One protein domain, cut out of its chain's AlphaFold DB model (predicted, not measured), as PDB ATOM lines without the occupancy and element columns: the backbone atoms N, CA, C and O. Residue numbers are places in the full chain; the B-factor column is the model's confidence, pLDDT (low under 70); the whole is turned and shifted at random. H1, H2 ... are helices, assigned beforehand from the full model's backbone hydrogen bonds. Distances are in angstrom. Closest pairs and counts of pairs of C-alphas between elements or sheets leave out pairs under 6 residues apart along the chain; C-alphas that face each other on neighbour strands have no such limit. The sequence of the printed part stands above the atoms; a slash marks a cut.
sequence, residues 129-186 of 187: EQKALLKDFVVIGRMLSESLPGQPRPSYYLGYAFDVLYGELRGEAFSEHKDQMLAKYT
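AT A GLANCE: This is residues 129 to 186 of the 187 residues of a protein of Vibrio jasicida (UniProt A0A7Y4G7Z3). Two helices of 15 residues, H1 and H3, cross nearly at right angles, while the long link of residues 144 to 159 folds back from the last residue of H1 to a short helix, H2, near the first residues of H1. The printed part has 58 residues with three named helices, H1, H2 and H3 in chain order, and no named strand; the class is all helix. It is compact, with a radius of gyration of the C-alphas of 11.4 A and spans of 30 by 27 by 21 A.

IN THESE COORDINATES: H1, residues 129 to 143, begins at C-alpha 129 (149.558, 95.661, 177.177) and is 20.7 A long. H2 is residues 160 to 166, 10.0 A. H3, residues 172 to 186, is 21.1 A and ends at C-alpha 186 (162.809, 88.359, 166.841).

HOW THE PARTS SIT: H1 touches H3 with residues 135 to 139 alone, about perpendicular at 85 degrees; their closest C-alphas, of Val 139 and Lys 178, are 6.2 A apart. H1 and H2 are close but not clearly touching, their closest C-alphas, of Lys 131 and Tyr 166, 7.7 A apart. H2 and H3 are apart. Every O i to N i+4 pair is within hydrogen-bond range in H1, H2 and H3.

THE WHOLE: The two farthest C-alphas, of Ala 161 and Thr 186, are 31.0 A apart. The printed part has no cut. The link H1 to H2 is long, and H2 to H3 tight. The model's pLDDT is under 70 at residue 149 and residues 151 to 156.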
ATOM      1  N   GLU A 129     149.409  95.944 178.609       89.38
ATOM      2  CA  GLU A 129     149.558  95.661 177.177       89.38
ATOM      3  C   GLU A 129     149.493  96.941 176.335       89.38
ATOM      4  O   GLU A 129     150.316  97.142 175.443       89.38
ATOM      5  N   GLN A 130     148.550  97.840 176.636       90.00
ATOM      6  CA  GLN A 130     148.430  99.129 175.951       90.00
ATOM      7  C   GLN A 130     149.621 100.043 176.261       90.00
ATOM      8  O   GLN A 130     150.143 100.700 175.359       90.00
ATOM      9  N   LYS A 131     150.091 100.058 177.517       89.00
ATOM     10  CA  LYS A 131     151.309 100.786 177.907       89.00
ATOM     11  C   LYS A 131     152.527 100.257 177.152       89.00
ATOM     12  O   LYS A 131     153.314 101.059 176.656       89.00
ATOM     13  N   ALA A 132     152.680  98.935 177.056       88.38
ATOM     14  CA  ALA A 132     153.771  98.304 176.319       88.38
ATOM     15  C   ALA A 132     153.708  98.646 174.825       88.38
ATOM     16  O   ALA A 132     154.702  99.099 174.276       88.38
ATOM     17  N   LEU A 133     152.534  98.557 174.192       90.12
ATOM     18  CA  LEU A 133     152.363  98.891 172.774       90.12
ATOM     19  C   LEU A 133     152.752 100.345 172.452       90.12
ATOM     20  O   LEU A 133     153.372 100.618 171.425       90.12
ATOM     21  N   LEU A 134     152.396 101.290 173.327       89.06
ATOM     22  CA  LEU A 134     152.775 102.696 173.168       89.06
ATOM     23  C   LEU A 134     154.291 102.897 173.295       89.06
ATOM     24  O   LEU A 134     154.878 103.659 172.524       89.06
ATOM     25  N   LYS A 135     154.939 102.196 174.229       89.31
ATOM     26  CA  LYS A 135     156.398 102.224 174.377       89.31
ATOM     27  C   LYS A 135     157.101 101.567 173.179       89.31
ATOM     28  O   LYS A 135     158.026 102.178 172.641       89.31
ATOM     29  N   ASP A 136     156.609 100.422 172.699       89.50
ATOM     30  CA  ASP A 136     157.071  99.748 171.476       89.50
ATOM     31  C   ASP A 136     157.027 100.720 170.281       89.50
ATOM     32  O   ASP A 136     158.011 100.875 169.556       89.50
ATOM     33  N   PHE A 137     155.919 101.457 170.110       87.38
ATOM     34  CA  PHE A 137     155.764 102.458 169.047       87.38
ATOM     35  C   PHE A 137     156.847 103.548 169.094       87.38
ATOM     36  O   PHE A 137     157.422 103.883 168.056       87.38
ATOM     37  N   VAL A 138     157.165 104.084 170.278       86.25
ATOM     38  CA  VAL A 138     158.220 105.104 170.432       86.25
ATOM     39  C   VAL A 138     159.603 104.535 170.138       86.25
ATOM     40  O   VAL A 138     160.394 105.183 169.447       86.25
ATOM     41  N   VAL A 139     159.901 103.327 170.619       87.75
ATOM     42  CA  VAL A 139     161.181 102.660 170.350       87.75
ATOM     43  C   VAL A 139     161.354 102.419 168.850       87.75
ATOM     44  O   VAL A 139     162.358 102.848 168.278       87.75
ATOM     45  N   ILE A 140     160.368 101.803 168.195       86.88
ATOM     46  CA  ILE A 140     160.407 101.494 166.758       86.88
ATOM     47  C   ILE A 140     160.474 102.776 165.930       86.88
ATOM     48  O   ILE A 140     161.328 102.894 165.053       86.88
ATOM     49  N   GLY A 141     159.621 103.761 166.224       84.00
ATOM     50  CA  GLY A 141     159.612 105.047 165.528       84.00
ATOM     51  C   GLY A 141     160.961 105.761 165.617       84.00
ATOM     52  O   GLY A 141     161.396 106.397 164.660       84.00
ATOM     53  N   ARG A 142     161.677 105.595 166.735       83.50
ATOM     54  CA  ARG A 142     163.034 106.115 166.889       83.50
ATOM     55  C   ARG A 142     164.066 105.322 166.093       83.50
ATOM     56  O   ARG A 142     164.888 105.935 165.412       83.50
ATOM     57  N   MET A 143     164.016 103.992 166.154       84.94
ATOM     58  CA  MET A 143     164.913 103.111 165.395       84.94
ATOM     59  C   MET A 143     164.781 103.313 163.883       84.94
ATOM     60  O   MET A 143     165.774 103.259 163.169       84.94
ATOM     61  N   LEU A 144     163.566 103.583 163.407       85.38
ATOM     62  CA  LEU A 144     163.256 103.780 161.993       85.38
ATOM     63  C   LEU A 144     163.150 105.260 161.606       85.38
ATOM     64  O   LEU A 144     162.652 105.570 160.528       85.38
ATOM     65  N   SER A 145     163.601 106.184 162.460       79.31
ATOM     66  CA  SER A 145     163.384 107.626 162.263       79.31
ATOM     67  C   SER A 145     163.947 108.177 160.947       79.31
ATOM     68  O   SER A 145     163.380 109.114 160.395       79.31
ATOM     69  N   GLU A 146     165.002 107.568 160.403       74.12
ATOM     70  CA  GLU A 146     165.575 107.917 159.091       74.12
ATOM     71  C   GLU A 146     164.855 107.245 157.909       74.12
ATOM     72  O   GLU A 146     165.007 107.659 156.764       74.12
ATOM     73  N   SER A 147     164.074 106.197 158.176       80.75
ATOM     74  CA  SER A 147     163.386 105.376 157.171       80.75
ATOM     75  C   SER A 147     161.888 105.672 157.062       80.75
ATOM     76  O   SER A 147     161.259 105.278 156.080       80.75
ATOM     77  N   LEU A 148     161.293 106.346 158.051       71.38
ATOM     78  CA  LEU A 148     159.865 106.659 158.066       71.38
ATOM     79  C   LEU A 148     159.587 108.012 157.382       71.38
ATOM     80  O   LEU A 148     160.009 109.057 157.883       71.38
ATOM     81  N   PRO A 149     158.844 108.036 156.259       66.75
ATOM     82  CA  PRO A 149     158.570 109.272 155.536       66.75
ATOM     83  C   PRO A 149     157.618 110.185 156.321       66.75
ATOM     84  O   PRO A 149     156.586 109.746 156.828       66.75
ATOM     85  N   GLY A 150     157.951 111.477 156.387       70.19
ATOM     86  CA  GLY A 150     157.073 112.517 156.937       70.19
ATOM     87  C   GLY A 150     156.908 112.517 158.462       70.19
ATOM     88  O   GLY A 150     156.035 113.221 158.966       70.19
ATOM     89  N   GLN A 151     157.716 111.755 159.206       63.53
ATOM     90  CA  GLN A 151     157.639 111.740 160.667       63.53
ATOM     91  C   GLN A 151     158.249 113.016 161.286       63.53
ATOM     92  O   GLN A 151     159.289 113.496 160.823       63.53
ATOM     93  N   PRO A 152     157.633 113.576 162.347       63.78
ATOM     94  CA  PRO A 152     158.261 114.613 163.160       63.78
ATOM     95  C   PRO A 152     159.553 114.091 163.807       63.78
ATOM     96  O   PRO A 152     159.790 112.885 163.879       63.78
ATOM     97  N   ARG A 153     160.408 115.010 164.286       68.62
ATOM     98  CA  ARG A 153     161.702 114.660 164.901       68.62
ATOM     99  C   ARG A 153     161.539 113.538 165.943       68.62
ATOM    100  O   ARG A 153     160.627 113.629 166.766       68.62
ATOM    101  N   PRO A 154     162.445 112.542 165.973       66.44
ATOM    102  CA  PRO A 154     162.347 111.423 166.902       66.44
ATOM    103  C   PRO A 154     162.326 111.900 168.362       66.44
ATOM    104  O   PRO A 154     163.302 112.455 168.877       66.44
ATOM    105  N   SER A 155     161.208 111.652 169.043       69.00
ATOM    106  CA  SER A 155     160.989 111.973 170.457       69.00
ATOM    107  C   SER A 155     161.200 110.735 171.331       69.00
ATOM    108  O   SER A 155     160.995 109.613 170.883       69.00
ATOM    109  N   TYR A 156     161.659 110.934 172.568       66.69
ATOM    110  CA  TYR A 156     161.627 109.903 173.619       66.69
ATOM    111  C   TYR A 156     160.344 109.988 174.463       66.69
ATOM    112  O   TYR A 156     160.082 109.125 175.291       66.69
ATOM    113  N   TYR A 157     159.562 111.050 174.276       70.94
ATOM    114  CA  TYR A 157     158.426 111.381 175.123       70.94
ATOM    115  C   TYR A 157     157.133 110.823 174.551       70.94
ATOM    116  O   TYR A 157     156.818 111.058 173.381       70.94
ATOM    117  N   LEU A 158     156.367 110.160 175.415       72.00
ATOM    118  CA  LEU A 158     154.994 109.723 175.152       72.00
ATOM    119  C   LEU A 158     153.976 110.849 175.421       72.00
ATOM    120  O   LEU A 158     152.790 110.707 175.129       72.00
ATOM    121  N   GLY A 159     154.459 111.994 175.921       78.06
ATOM    122  CA  GLY A 159     153.689 113.191 176.240       78.06
ATOM    123  C   GLY A 159     153.505 113.352 177.750       78.06
ATOM    124  O   GLY A 159     153.429 112.367 178.477       78.06
ATOM    125  N   TYR A 160     153.378 114.600 178.217       77.81
ATOM    126  CA  TYR A 160     153.369 114.947 179.648       77.81
ATOM    127  C   TYR A 160     152.392 114.111 180.493       77.81
ATOM    128  O   TYR A 160     152.751 113.642 181.566       77.81
ATOM    129  N   ALA A 161     151.166 113.885 180.007       77.88
ATOM    130  CA  ALA A 161     150.180 113.082 180.729       77.88
ATOM    131  C   ALA A 161     150.610 111.612 180.874       77.88
ATOM    132  O   ALA A 161     150.421 111.026 181.937       77.88
ATOM    133  N   PHE A 162     151.210 111.026 179.832       83.44
ATOM    134  CA  PHE A 162     151.719 109.659 179.890       83.44
ATOM    135  C   PHE A 162     152.921 109.569 180.831       83.44
ATOM    136  O   PHE A 162     152.960 108.686 181.680       83.44
ATOM    137  N   ASP A 163     153.859 110.511 180.721       85.00
ATOM    138  CA  ASP A 163     155.065 110.552 181.550       85.00
ATOM    139  C   ASP A 163     154.716 110.661 183.048       85.00
ATOM    140  O   ASP A 163     155.300 109.960 183.874       85.00
ATOM    141  N   VAL A 164     153.710 111.473 183.398       82.75
ATOM    142  CA  VAL A 164     153.203 111.606 184.776       82.75
ATOM    143  C   VAL A 164     152.531 110.325 185.278       82.75
ATOM    144  O   VAL A 164     152.696 109.971 186.443       82.75
ATOM    145  N   LEU A 165     151.747 109.644 184.439       84.81
ATOM    146  CA  LEU A 165     150.924 108.500 184.858       84.81
ATOM    147  C   LEU A 165     151.668 107.162 184.828       84.81
ATOM    148  O   LEU A 165     151.397 106.283 185.641       84.81
ATOM    149  N   TYR A 166     152.577 106.991 183.874       83.94
ATOM    150  CA  TYR A 166     153.153 105.695 183.512       83.94
ATOM    151  C   TYR A 166     154.686 105.711 183.432       83.94
ATOM    152  O   TYR A 166     155.294 104.676 183.134       83.94
ATOM    153  N   GLY A 167     155.301 106.858 183.729       82.81
ATOM    154  CA  GLY A 167     156.743 107.058 183.726       82.81
ATOM    155  C   GLY A 167     157.303 107.440 182.357       82.81
ATOM    156  O   GLY A 167     156.739 107.139 181.305       82.81
ATOM    157  N   GLU A 168     158.455 108.102 182.385       81.88
ATOM    158  CA  GLU A 168     159.161 108.553 181.188       81.88
ATOM    159  C   GLU A 168     159.938 107.404 180.527       81.88
ATOM    160  O   GLU A 168     160.611 106.617 181.195       81.88
ATOM    161  N   LEU A 169     159.931 107.352 179.193       83.69
ATOM    162  CA  LEU A 169     160.710 106.378 178.420       83.69
ATOM    163  C   LEU A 169     162.042 106.983 177.947       83.69
ATOM    164  O   LEU A 169     162.230 107.297 176.771       83.69
ATOM    165  N   ARG A 170     162.993 107.161 178.870       82.88
ATOM    166  CA  ARG A 170     164.328 107.717 178.573       82.88
ATOM    167  C   ARG A 170     165.452 106.995 179.315       82.88
ATOM    168  O   ARG A 170     165.225 106.378 180.349       82.88
ATOM    169  N   GLY A 171     166.676 107.100 178.791       87.00
ATOM    170  CA  GLY A 171     167.878 106.550 179.428       87.00
ATOM    171  C   GLY A 171     167.867 105.022 179.528       87.00
ATOM    172  O   GLY A 171     167.680 104.329 178.526       87.00
ATOM    173  N   GLU A 172     168.080 104.509 180.737       87.12
ATOM    174  CA  GLU A 172     168.117 103.072 181.033       87.12
ATOM    175  C   GLU A 172     166.774 102.397 180.727       87.12
ATOM    176  O   GLU A 172     166.746 101.435 179.965       87.12
ATOM    177  N   ALA A 173     165.656 102.999 181.149       85.12
ATOM    178  CA  ALA A 173     164.312 102.480 180.883       85.12
ATOM    179  C   ALA A 173     164.004 102.332 179.380       85.12
ATOM    180  O   ALA A 173     163.302 101.408 178.971       85.12
ATOM    181  N   PHE A 174     164.537 103.226 178.537       88.31
ATOM    182  CA  PHE A 174     164.423 103.088 177.080       88.31
ATOM    183  C   PHE A 174     165.241 101.896 176.568       88.31
ATOM    184  O   PHE A 174     164.767 101.139 175.724       88.31
ATOM    185  N   SER A 175     166.471 101.744 177.060       90.19
ATOM    186  CA  SER A 175     167.393 100.699 176.607       90.19
ATOM    187  C   SER A 175     166.884  99.310 176.988       90.19
ATOM    188  O   SER A 175     166.779  98.450 176.119       90.19
ATOM    189  N   GLU A 176     166.461  99.133 178.241       90.50
ATOM    190  CA  GLU A 176     165.874  97.886 178.739       90.50
ATOM    191  C   GLU A 176     164.610  97.501 177.968       90.50
ATOM    192  O   GLU A 176     164.464  96.360 177.530       90.50
ATOM    193  N   HIS A 177     163.701  98.459 177.759       92.25
ATOM    194  CA  HIS A 177     162.458  98.182 177.052       92.25
ATOM    195  C   HIS A 177     162.698  97.840 175.577       92.25
ATOM    196  O   HIS A 177     162.071  96.923 175.054       92.25
ATOM    197  N   LYS A 178     163.646  98.519 174.916       91.19
ATOM    198  CA  LYS A 178     164.062  98.192 173.546       91.19
ATOM    199  C   LYS A 178     164.568  96.754 173.451       91.19
ATOM    200  O   LYS A 178     164.174  96.050 172.526       91.19
ATOM    201  N   ASP A 179     165.406  96.310 174.383       93.00
ATOM    202  CA  ASP A 179     165.970  94.958 174.348       93.00
ATOM    203  C   ASP A 179     164.887  93.887 174.587       93.00
ATOM    204  O   ASP A 179     164.827  92.893 173.862       93.00
ATOM    205  N   GLN A 180     163.961  94.129 175.525       90.69
ATOM    206  CA  GLN A 180     162.794  93.266 175.763       90.69
ATOM    207  C   GLN A 180     161.864  93.188 174.544       90.69
ATOM    208  O   GLN A 180     161.437  92.102 174.148       90.69
ATOM    209  N   MET A 181     161.561  94.339 173.940       93.12
ATOM    210  CA  MET A 181     160.740  94.436 172.737       93.12
ATOM    211  C   MET A 181     161.400  93.682 171.578       93.12
ATOM    212  O   MET A 181     160.748  92.872 170.924       93.12
ATOM    213  N   LEU A 182     162.691  93.910 171.321       90.62
ATOM    214  CA  LEU A 182     163.398  93.230 170.237       90.62
ATOM    215  C   LEU A 182     163.390  91.718 170.425       90.62
ATOM    216  O   LEU A 182     163.098  91.017 169.459       90.62
ATOM    217  N   ALA A 183     163.627  91.218 171.642       90.50
ATOM    218  CA  ALA A 183     163.510  89.792 171.933       90.50
ATOM    219  C   ALA A 183     162.118  89.271 171.538       90.50
ATOM    220  O   ALA A 183     162.026  88.390 170.695       90.50
ATOM    221  N   LYS A 184     161.041  89.907 172.019       88.25
ATOM    222  CA  LYS A 184     159.647  89.532 171.715       88.25
ATOM    223  C   LYS A 184     159.328  89.412 170.215       88.25
ATOM    224  O   LYS A 184     158.499  88.584 169.856       88.25
ATOM    225  N   TYR A 185     159.915  90.248 169.357       82.38
ATOM    226  CA  TYR A 185     159.612  90.269 167.915       82.38
ATOM    227  C   TYR A 185     160.631  89.528 167.037       82.38
ATOM    228  O   TYR A 185     160.421  89.442 165.826       82.38
ATOM    229  N   THR A 186     161.734  89.027 167.604       82.25
ATOM    230  CA  THR A 186     162.809  88.359 166.841       82.25
ATOM    231  C   THR A 186     163.107  86.926 167.282       82.25
ATOM    232  O   THR A 186     163.796  86.218 166.546       82.25
TER     233      THR A 186